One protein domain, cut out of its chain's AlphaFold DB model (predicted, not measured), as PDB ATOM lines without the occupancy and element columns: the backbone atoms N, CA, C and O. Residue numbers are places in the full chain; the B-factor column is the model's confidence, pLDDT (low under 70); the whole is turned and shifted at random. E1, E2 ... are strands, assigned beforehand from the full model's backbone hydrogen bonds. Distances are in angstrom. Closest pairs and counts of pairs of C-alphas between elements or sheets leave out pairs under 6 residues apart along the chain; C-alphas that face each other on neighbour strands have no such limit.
ATOM      1  N   VAL A   2     -30.975  17.690 -27.889       26.28
ATOM      2  CA  VAL A   2     -30.647  18.841 -27.043       26.28
ATOM      3  C   VAL A   2     -31.946  19.625 -26.901       26.28
ATOM      4  O   VAL A   2     -32.528  20.027 -27.904       26.28
ATOM      5  N   LYS A   3     -32.473  19.745 -25.679       25.86
ATOM      6  CA  LYS A   3     -33.593  20.651 -25.420       25.86
ATOM      7  C   LYS A   3     -33.074  22.060 -25.677       25.86
ATOM      8  O   LYS A   3     -32.238  22.541 -24.920       25.86
ATOM      9  N   GLU A   4     -33.546  22.693 -26.744       26.64
ATOM     10  CA  GLU A   4     -33.387  24.130 -26.934       26.64
ATOM     11  C   GLU A   4     -34.073  24.833 -25.760       26.64
ATOM     12  O   GLU A   4     -35.298  24.967 -25.709       26.64
ATOM     13  N   ASN A   5     -33.278  25.257 -24.779       28.02
ATOM     14  CA  ASN A   5     -33.701  26.242 -23.797       28.02
ATOM     15  C   ASN A   5     -33.812  27.587 -24.522       28.02
ATOM     16  O   ASN A   5     -32.931  28.437 -24.437       28.02
ATOM     17  N   THR A   6     -34.901  27.782 -25.264       33.41
ATOM     18  CA  THR A   6     -35.300  29.123 -25.684       33.41
ATOM     19  C   THR A   6     -35.657  29.891 -24.414       33.41
ATOM     20  O   THR A   6     -36.678  29.615 -23.778       33.41
ATOM     21  N   MET A   7     -34.796  30.829 -24.003       37.44
ATOM     22  CA  MET A   7     -35.157  31.833 -23.003       37.44
ATOM     23  C   MET A   7     -36.329  32.634 -23.565       37.44
ATOM     24  O   MET A   7     -36.167  33.517 -24.399       37.44
ATOM     25  N   LYS A   8     -37.541  32.264 -23.160       46.53
ATOM     26  CA  LYS A   8     -38.756  32.999 -23.496       46.53
ATOM     27  C   LYS A   8     -38.873  34.165 -22.530       46.53
ATOM     28  O   LYS A   8     -38.776  33.951 -21.325       46.53
ATOM     29  N   THR A   9     -39.151  35.360 -23.045       44.97
ATOM     30  CA  THR A   9     -39.433  36.549 -22.232       44.97
ATOM     31  C   THR A   9     -40.458  36.213 -21.147       44.97
ATOM     32  O   THR A   9     -41.607  35.857 -21.436       44.97
ATOM     33  N   SER A  10     -40.020  36.270 -19.892       44.97
ATOM     34  CA  SER A  10     -40.804  35.878 -18.725       44.97
ATOM     35  C   SER A  10     -40.687  36.951 -17.655       44.97
ATOM     36  O   SER A  10     -39.577  37.386 -17.352       44.97
ATOM     37  N   MET A  11     -41.812  37.371 -17.080       45.50
ATOM     38  CA  MET A  11     -41.844  38.404 -16.044       45.50
ATOM     39  C   MET A  11     -42.078  37.752 -14.679       45.50
ATOM     40  O   MET A  11     -42.950  36.891 -14.541       45.50
ATOM     41  N   ASN A  12     -41.316  38.161 -13.662       45.66
ATOM     42  CA  ASN A  12     -41.591  37.801 -12.273       45.66
ATOM     43  C   ASN A  12     -42.405  38.923 -11.619       45.66
ATOM     44  O   ASN A  12     -41.945  40.060 -11.546       45.66
ATOM     45  N   LEU A  13     -43.588  38.606 -11.093       43.41
ATOM     46  CA  LEU A  13     -44.353  39.539 -10.263       43.41
ATOM     47  C   LEU A  13     -43.992  39.320  -8.789       43.41
ATOM     48  O   LEU A  13     -43.946  38.199  -8.278       43.41
ATOM     49  N   LYS A  14     -43.722  40.401  -8.064       43.12
ATOM     50  CA  LYS A  14     -43.447  40.330  -6.629       43.12
ATOM     51  C   LYS A  14     -44.779  40.351  -5.874       43.12
ATOM     52  O   LYS A  14     -45.438  41.382  -5.840       43.12
ATOM     53  N   LYS A  15     -45.177  39.227  -5.260       42.31
ATOM     54  CA  LYS A  15     -46.449  39.131  -4.506       42.31
ATOM     55  C   LYS A  15     -46.434  40.049  -3.271       42.31
ATOM     56  O   LYS A  15     -47.437  40.677  -2.953       42.31
ATOM     57  N   ASN A  16     -45.279  40.145  -2.590       41.81
ATOM     58  CA  ASN A  16     -45.043  40.934  -1.369       41.81
ATOM     59  C   ASN A  16     -43.535  41.272  -1.234       41.81
ATOM     60  O   ASN A  16     -42.709  40.658  -1.908       41.81
ATOM     61  N   LYS A  17     -43.131  42.161  -0.302       52.38
ATOM     62  CA  LYS A  17     -41.727  42.615  -0.085       52.38
ATOM     63  C   LYS A  17     -40.647  41.507  -0.006       52.38
ATOM     64  O   LYS A  17     -39.482  41.842  -0.214       52.38
ATOM     65  N   LYS A  18     -40.992  40.231   0.229       52.16
ATOM     66  CA  LYS A  18     -40.043  39.133   0.501       52.16
ATOM     67  C   LYS A  18     -40.066  37.924  -0.454       52.16
ATOM     68  O   LYS A  18     -39.234  37.046  -0.271       52.16
ATOM     69  N   SER A  19     -40.951  37.839  -1.453       51.97
ATOM     70  CA  SER A  19     -40.996  36.643  -2.319       51.97
ATOM     71  C   SER A  19     -41.401  36.938  -3.762       51.97
ATOM     72  O   SER A  19     -42.443  37.552  -4.014       51.97
ATOM     73  N   TRP A  20     -40.585  36.448  -4.692       63.59
ATOM     74  CA  TRP A  20     -40.879  36.377  -6.121       63.59
ATOM     75  C   TRP A  20     -41.845  35.224  -6.406       63.59
ATOM     76  O   TRP A  20     -41.747  34.173  -5.771       63.59
ATOM     77  N   ILE A  21     -42.780  35.409  -7.340       69.31
ATOM     78  CA  ILE A  21     -43.579  34.293  -7.864       69.31
ATOM     79  C   ILE A  21     -42.886  33.666  -9.071       69.31
ATOM     80  O   ILE A  21     -41.998  34.270  -9.664       69.31
ATOM     81  N   LYS A  22     -43.317  32.457  -9.442       74.88
ATOM     82  CA  LYS A  22     -42.854  31.780 -10.655       74.88
ATOM     83  C   LYS A  22     -43.076  32.679 -11.872       74.88
ATOM     84  O   LYS A  22     -44.198  33.134 -12.086       74.88
ATOM     85  N   ALA A  23     -42.025  32.871 -12.667       71.00
ATOM     86  CA  ALA A  23     -42.095  33.642 -13.897       71.00
ATOM     87  C   ALA A  23     -43.212  33.114 -14.802       71.00
ATOM     88  O   ALA A  23     -43.316  31.905 -15.050       71.00
ATOM     89  N   THR A  24     -44.035  34.024 -15.305       71.06
ATOM     90  CA  THR A  24     -45.060  33.709 -16.299       71.06
ATOM     91  C   THR A  24     -44.641  34.268 -17.644       71.06
ATOM     92  O   THR A  24     -44.086  35.365 -17.741       71.06
ATOM     93  N   ASN A  25     -44.900  33.493 -18.695       75.12
ATOM     94  CA  ASN A  25     -44.777  33.985 -20.055       75.12
ATOM     95  C   ASN A  25     -45.780  35.133 -20.239       75.12
ATOM     96  O   ASN A  25     -46.956  34.963 -19.921       75.12
ATOM     97  N   ILE A  26     -45.304  36.283 -20.717       77.56
ATOM     98  CA  ILE A  26     -46.134  37.484 -20.866       77.56
ATOM     99  C   ILE A  26     -47.157  37.375 -22.012       77.56
ATOM    100  O   ILE A  26     -48.103  38.150 -22.063       77.56
ATOM    101  N   GLY A  27     -47.007  36.377 -22.887       81.69
ATOM    102  CA  GLY A  27     -47.910  36.119 -24.001       81.69
ATOM    103  C   GLY A  27     -47.781  37.138 -25.130       81.69
ATOM    104  O   GLY A  27     -46.867  37.964 -25.166       81.69
ATOM    105  N   LEU A  28     -48.705  37.043 -26.082       83.38
ATOM    106  CA  LEU A  28     -48.850  38.036 -27.142       83.38
ATOM    107  C   LEU A  28     -49.302  39.388 -26.553       83.38
ATOM    108  O   LEU A  28     -50.009  39.396 -25.545       83.38
ATOM    109  N   PRO A  29     -48.915  40.519 -27.169       85.12
ATOM    110  CA  PRO A  29     -48.193  40.609 -28.445       85.12
ATOM    111  C   PRO A  29     -46.664  40.515 -28.328       85.12
ATOM    112  O   PRO A  29     -45.966  40.398 -29.332       85.12
ATOM    113  N   LEU A  30     -46.125  40.532 -27.107       82.56
ATOM    114  CA  LEU A  30     -44.684  40.642 -26.877       82.56
ATOM    115  C   LEU A  30     -43.915  39.341 -27.104       82.56
ATOM    116  O   LEU A  30     -42.779  39.367 -27.570       82.56
ATOM    117  N   ASN A  31     -44.503  38.207 -26.722       80.56
ATOM    118  CA  ASN A  31     -43.871  36.900 -26.819       80.56
ATOM    119  C   ASN A  31     -44.453  36.123 -27.998       80.56
ATOM    120  O   ASN A  31     -45.537  35.537 -27.918       80.56
ATOM    121  N   THR A  32     -43.725  36.151 -29.109       79.81
ATOM    122  CA  THR A  32     -44.093  35.465 -30.347       79.81
ATOM    123  C   THR A  32     -43.467  34.066 -30.412       79.81
ATOM    124  O   THR A  32     -42.731  33.647 -29.521       79.81
ATOM    125  N   LYS A  33     -43.773  33.289 -31.460       78.19
ATOM    126  CA  LYS A  33     -43.132  31.976 -31.675       78.19
ATOM    127  C   LYS A  33     -41.655  32.086 -32.087       78.19
ATOM    128  O   LYS A  33     -40.954  31.083 -31.996       78.19
ATOM    129  N   GLY A  34     -41.222  33.253 -32.568       77.50
ATOM    130  CA  GLY A  34     -39.859  33.505 -33.029       77.50
ATOM    131  C   GLY A  34     -38.903  33.914 -31.908       77.50
ATOM    132  O   GLY A  34     -39.261  33.963 -30.731       77.50
ATOM    133  N   HIS A  35     -37.667  34.226 -32.291       77.62
ATOM    134  CA  HIS A  35     -36.656  34.745 -31.375       77.62
ATOM    135  C   HIS A  35     -36.915  36.230 -31.110       77.62
ATOM    136  O   HIS A  35     -36.689  37.073 -31.979       77.62
ATOM    137  N   ASN A  36     -37.387  36.539 -29.903       85.25
ATOM    138  CA  ASN A  36     -37.481  37.902 -29.394       85.25
ATOM    139  C   ASN A  36     -36.895  38.006 -27.982       85.25
ATOM    140  O   ASN A  36     -37.049  37.083 -27.178       85.25
ATOM    141  N   ALA A  37     -36.305  39.147 -27.655       87.00
ATOM    142  CA  ALA A  37     -35.803  39.457 -26.320       87.00
ATOM    143  C   ALA A  37     -36.155  40.899 -25.955       87.00
ATOM    144  O   ALA A  37     -36.118  41.776 -26.812       87.00
ATOM    145  N   ILE A  38     -36.483  41.156 -24.687       89.38
ATOM    146  CA  ILE A  38     -36.499  42.533 -24.179       89.38
ATOM    147  C   ILE A  38     -35.044  42.926 -23.948       89.38
ATOM    148  O   ILE A  38     -34.353  42.259 -23.181       89.38
ATOM    149  N   VAL A  39     -34.603  43.990 -24.611       93.69
ATOM    150  CA  VAL A  39     -33.222  44.490 -24.535       93.69
ATOM    151  C   VAL A  39     -33.126  45.845 -23.836       93.69
ATOM    152  O   VAL A  39     -32.043  46.230 -23.417       93.69
ATOM    153  N   GLY A  40     -34.259  46.528 -23.637       92.62
ATOM    154  CA  GLY A  40     -34.334  47.782 -22.891       92.62
ATOM    155  C   GLY A  40     -35.720  48.027 -22.300       92.62
ATOM    156  O   GLY A  40     -36.716  47.469 -22.761       92.62
ATOM    157  N   MET A  41     -35.795  48.867 -21.271       92.25
ATOM    158  CA  MET A  41     -37.049  49.275 -20.629       92.25
ATOM    159  C   MET A  41     -36.903  50.690 -20.064       92.25
ATOM    160  O   MET A  41     -35.847  51.028 -19.532       92.25
ATOM    161  N   SER A  42     -37.947  51.512 -20.169       91.88
ATOM    162  CA  SER A  42     -37.975  52.828 -19.531       91.88
ATOM    163  C   SER A  42     -38.057  52.694 -18.004       91.88
ATOM    164  O   SER A  42     -38.653  51.737 -17.500       91.88
ATOM    165  N   PRO A  43     -37.501  53.639 -17.222       87.50
ATOM    166  CA  PRO A  43     -37.491  53.534 -15.758       87.50
ATOM    167  C   PRO A  43     -38.877  53.472 -15.102       87.50
ATOM    168  O   PRO A  43     -39.023  52.896 -14.026       87.50
ATOM    169  N   ASP A  44     -39.895  54.044 -15.745       88.50
ATOM    170  CA  ASP A  44     -41.295  53.974 -15.310       88.50
ATOM    171  C   ASP A  44     -41.987  52.641 -15.669       88.50
ATOM    172  O   ASP A  44     -43.128  52.409 -15.266       88.50
ATOM    173  N   GLY A  45     -41.305  51.762 -16.413       88.88
ATOM    174  CA  GLY A  45     -41.818  50.476 -16.879       88.88
ATOM    175  C   GLY A  45     -42.914  50.586 -17.940       88.88
ATOM    176  O   GLY A  45     -43.593  49.595 -18.195       88.88
ATOM    177  N   GLN A  46     -43.116  51.766 -18.537       92.19
ATOM    178  CA  GLN A  46     -44.197  52.014 -19.498       92.19
ATOM    179  C   GLN A  46     -43.793  51.767 -20.953       92.19
ATOM    180  O   GLN A  46     -44.665  51.674 -21.815       92.19
ATOM    181  N   LEU A  47     -42.498  51.654 -21.246       94.06
ATOM    182  CA  LEU A  47     -41.966  51.356 -22.569       94.06
ATOM    183  C   LEU A  47     -40.922  50.248 -22.464       94.06
ATOM    184  O   LEU A  47     -40.049  50.280 -21.600       94.06
ATOM    185  N   ILE A  48     -40.981  49.288 -23.378       94.50
ATOM    186  CA  ILE A  48     -39.942  48.274 -23.569       94.50
ATOM    187  C   ILE A  48     -39.396  48.343 -24.986       94.50
ATOM    188  O   ILE A  48     -40.124  48.659 -25.928       94.50
ATOM    189  N   ILE A  49     -38.119  48.005 -25.120       96.38
ATOM    190  CA  ILE A  49     -37.432  47.801 -26.390       96.38
ATOM    191  C   ILE A  49     -37.210  46.303 -26.565       96.38
ATOM    192  O   ILE A  49     -36.745  45.615 -25.654       96.38
ATOM    193  N   ILE A  50     -37.568  45.802 -27.740       95.38
ATOM    194  CA  ILE A  50     -37.604  44.385 -28.069       95.38
ATOM    195  C   ILE A  50     -36.711  44.170 -29.279       95.38
ATOM    196  O   ILE A  50     -36.961  44.742 -30.334       95.38
ATOM    197  N   TYR A  51     -35.708  43.315 -29.148       94.00
ATOM    198  CA  TYR A  51     -35.013  42.761 -30.299       94.00
ATOM    199  C   TYR A  51     -35.843  41.611 -30.862       94.00
ATOM    200  O   TYR A  51     -36.230  40.708 -30.113       94.00
ATOM    201  N   LYS A  52     -36.133  41.636 -32.161       91.81
ATOM    202  CA  LYS A  52     -36.899  40.598 -32.853       91.81
ATOM    203  C   LYS A  52     -36.417  40.485 -34.295       91.81
ATOM    204  O   LYS A  52     -36.451  41.458 -35.035       91.81
ATOM    205  N   GLU A  53     -36.022  39.276 -34.693       88.94
ATOM    206  CA  GLU A  53     -35.696  38.940 -36.093       88.94
ATOM    207  C   GLU A  53     -34.640  39.857 -36.751       88.94
ATOM    208  O   GLU A  53     -34.661  40.051 -37.961       88.94
ATOM    209  N   GLY A  54     -33.691  40.391 -35.974       89.44
ATOM    210  CA  GLY A  54     -32.634  41.272 -36.489       89.44
ATOM    211  C   GLY A  54     -32.850  42.756 -36.215       89.44
ATOM    212  O   GLY A  54     -31.873  43.493 -36.226       89.44
ATOM    213  N   ASP A  55     -34.082  43.162 -35.904       95.19
ATOM    214  CA  ASP A  55     -34.477  44.563 -35.753       95.19
ATOM    215  C   ASP A  55     -34.916  44.890 -34.317       95.19
ATOM    216  O   ASP A  55     -35.359  44.030 -33.544       95.19
ATOM    217  N   LEU A  56     -34.856  46.177 -33.975       96.81
ATOM    218  CA  LEU A  56     -35.382  46.731 -32.735       96.81
ATOM    219  C   LEU A  56     -36.818  47.239 -32.916       96.81
ATOM    220  O   LEU A  56     -37.160  47.991 -33.834       96.81
ATOM    221  N   PHE A  57     -37.665  46.878 -31.965       97.00
ATOM    222  CA  PHE A  57     -39.054  47.298 -31.841       97.00
ATOM    223  C   PHE A  57     -39.262  47.952 -30.481       97.00
ATOM    224  O   PHE A  57     -38.491  47.728 -29.548       97.00
ATOM    225  N   TYR A  58     -40.341  48.706 -30.328       95.75
ATOM    226  CA  TYR A  58     -40.802  49.167 -29.028       95.75
ATOM    227  C   TYR A  58     -42.277  48.860 -28.824       95.75
ATOM    228  O   TYR A  58     -43.061  48.815 -29.768       95.75
ATOM    229  N   SER A  59     -42.657  48.662 -27.569       95.50
ATOM    230  CA  SER A  59     -44.053  48.556 -27.159       95.50
ATOM    231  C   SER A  59     -44.274  49.395 -25.910       95.50
ATOM    232  O   SER A  59     -43.394  49.487 -25.051       95.50
ATOM    233  N   SER A  60     -45.444  50.020 -25.828       94.81
ATOM    234  CA  SER A  60     -45.895  50.746 -24.649       94.81
ATOM    235  C   SER A  60     -46.944  49.953 -23.882       94.81
ATOM    236  O   SER A  60     -47.759  49.226 -24.464       94.81
ATOM    237  N   ALA A  61     -46.923  50.102 -22.563       92.19
ATOM    238  CA  ALA A  61     -47.917  49.513 -21.691       92.19
ATOM    239  C   ALA A  61     -49.279  50.207 -21.870       92.19
ATOM    240  O   ALA A  61     -49.387  51.408 -22.127       92.19
ATOM    241  N   ASN A  62     -50.337  49.416 -21.731       88.44
ATOM    242  CA  ASN A  62     -51.731  49.826 -21.801       88.44
ATOM    243  C   ASN A  62     -52.494  49.140 -20.659       88.44
ATOM    244  O   ASN A  62     -52.996  48.017 -20.785       88.44
ATOM    245  N   GLY A  63     -52.505  49.795 -19.494       85.88
ATOM    246  CA  GLY A  63     -52.988  49.200 -18.250       85.88
ATOM    247  C   GLY A  63     -52.122  48.008 -17.838       85.88
ATOM    248  O   GLY A  63     -50.932  48.165 -17.587       85.88
ATOM    249  N   ASN A  64     -52.720  46.816 -17.780       83.06
ATOM    250  CA  ASN A  64     -52.007  45.567 -17.476       83.06
ATOM    251  C   ASN A  64     -51.508  44.828 -18.732       83.06
ATOM    252  O   ASN A  64     -50.930  43.749 -18.610       83.06
ATOM    253  N   ASN A  65     -51.770  45.372 -19.922       87.75
ATOM    254  CA  ASN A  65     -51.409  44.777 -21.205       87.75
ATOM    255  C   ASN A  65     -50.317  45.600 -21.896       87.75
ATOM    256  O   ASN A  65     -49.944  46.676 -21.436       87.75
ATOM    257  N   TRP A  66     -49.843  45.103 -23.034       91.81
ATOM    258  CA  TRP A  66     -48.895  45.790 -23.905       91.81
ATOM    259  C   TRP A  66     -49.491  45.966 -25.293       91.81
ATOM    260  O   TRP A  66     -50.231  45.100 -25.763       91.81
ATOM    261  N   ASN A  67     -49.168  47.079 -25.942       94.88
ATOM    262  CA  ASN A  67     -49.556  47.319 -27.327       94.88
ATOM    263  C   ASN A  67     -48.732  46.444 -28.289       94.88
ATOM    264  O   ASN A  67     -47.667  45.932 -27.934       94.88
ATOM    265  N   GLU A  68     -49.213  46.288 -29.523       94.81
ATOM    266  CA  GLU A  68     -48.444  45.627 -30.583       94.81
ATOM    267  C   GLU A  68     -47.081  46.321 -30.772       94.81
ATOM    268  O   GLU A  68     -47.047  47.552 -30.886       94.81
ATOM    269  N   PRO A  69     -45.957  45.577 -30.783       95.50
ATOM    270  CA  PRO A  69     -44.644  46.161 -31.011       95.50
ATOM    271  C   PRO A  69     -44.546  46.874 -32.360       95.50
ATOM    272  O   PRO A  69     -44.863  46.311 -33.407       95.50
ATOM    273  N   VAL A  70     -44.032  48.099 -32.335       95.94
ATOM    274  CA  VAL A  70     -43.787  48.924 -33.517       95.94
ATOM    275  C   VAL A  70     -42.290  48.940 -33.799       95.94
ATOM    276  O   VAL A  70     -41.487  49.148 -32.892       95.94
ATOM    277  N   ALA A  71     -41.900  48.702 -35.052       96.62
ATOM    278  CA  ALA A  71     -40.498  48.771 -35.453       96.62
ATOM    279  C   ALA A  71     -39.966  50.200 -35.277       96.62
ATOM    280  O   ALA A  71     -40.664  51.174 -35.573       96.62
ATOM    281  N   PHE A  72     -38.717  50.338 -34.837       96.62
ATOM    282  CA  PHE A  72     -38.056  51.635 -34.878       96.62
ATOM    283  C   PHE A  72     -37.783  52.100 -36.316       96.62
ATOM    284  O   PHE A  72     -37.804  51.327 -37.279       96.62
TER     285      PHE A  72
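What this domain is: This is residues 2 to 72 of the 218 residues of an uncharacterized protein of Bacteroidetes bacterium (UniProt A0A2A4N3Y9). Little regular structure is here: a small, strongly twisted sheet of E2, E3 and E4, a thin arm, residues 10 to 25, folding back on itself with E1 near its tip, and a tail, residues 2 to 8. The 71 printed residues have four named strands, E1 to E4, and no named helix; the class is all strand, with 23 residues in strands. The sheet's order is E2 - E3 - E4, antiparallel. The whole is only just compact, close to loose, with a radius of gyration of the C-alphas of 13.1 A, and spans 38 by 37 by 18 A.

How they stand to each other: Look first at E1, residues 14 to 16, which pairs with no named strand. Further on, E2, residues 36 to 41, and E3, residues 47 to 52, form an antiparallel hairpin at 151 degrees; N 37 and O 51 are 2.9 A apart. E3 and E4, residues 55 to 62, form another at 146 degrees; N 50 and O 57 are 2.8 A apart. E2, E3 and E4 are a meander, each strand the antiparallel neighbour of the one before. E1 is apart from them.

Where its parts are: Find C-alpha 14 at (-43.447, 40.330, -6.629), where E1 begins. E2 runs 14.4 A, E3 15.7 A and E4 22.8 A, to C-alpha 62 at (-51.731, 49.826, -21.801).

The domain as a whole: The printed part has no cut. The E1 to E2 link is long, 19 residues. Residues 2 to 21 have pLDDT under 70.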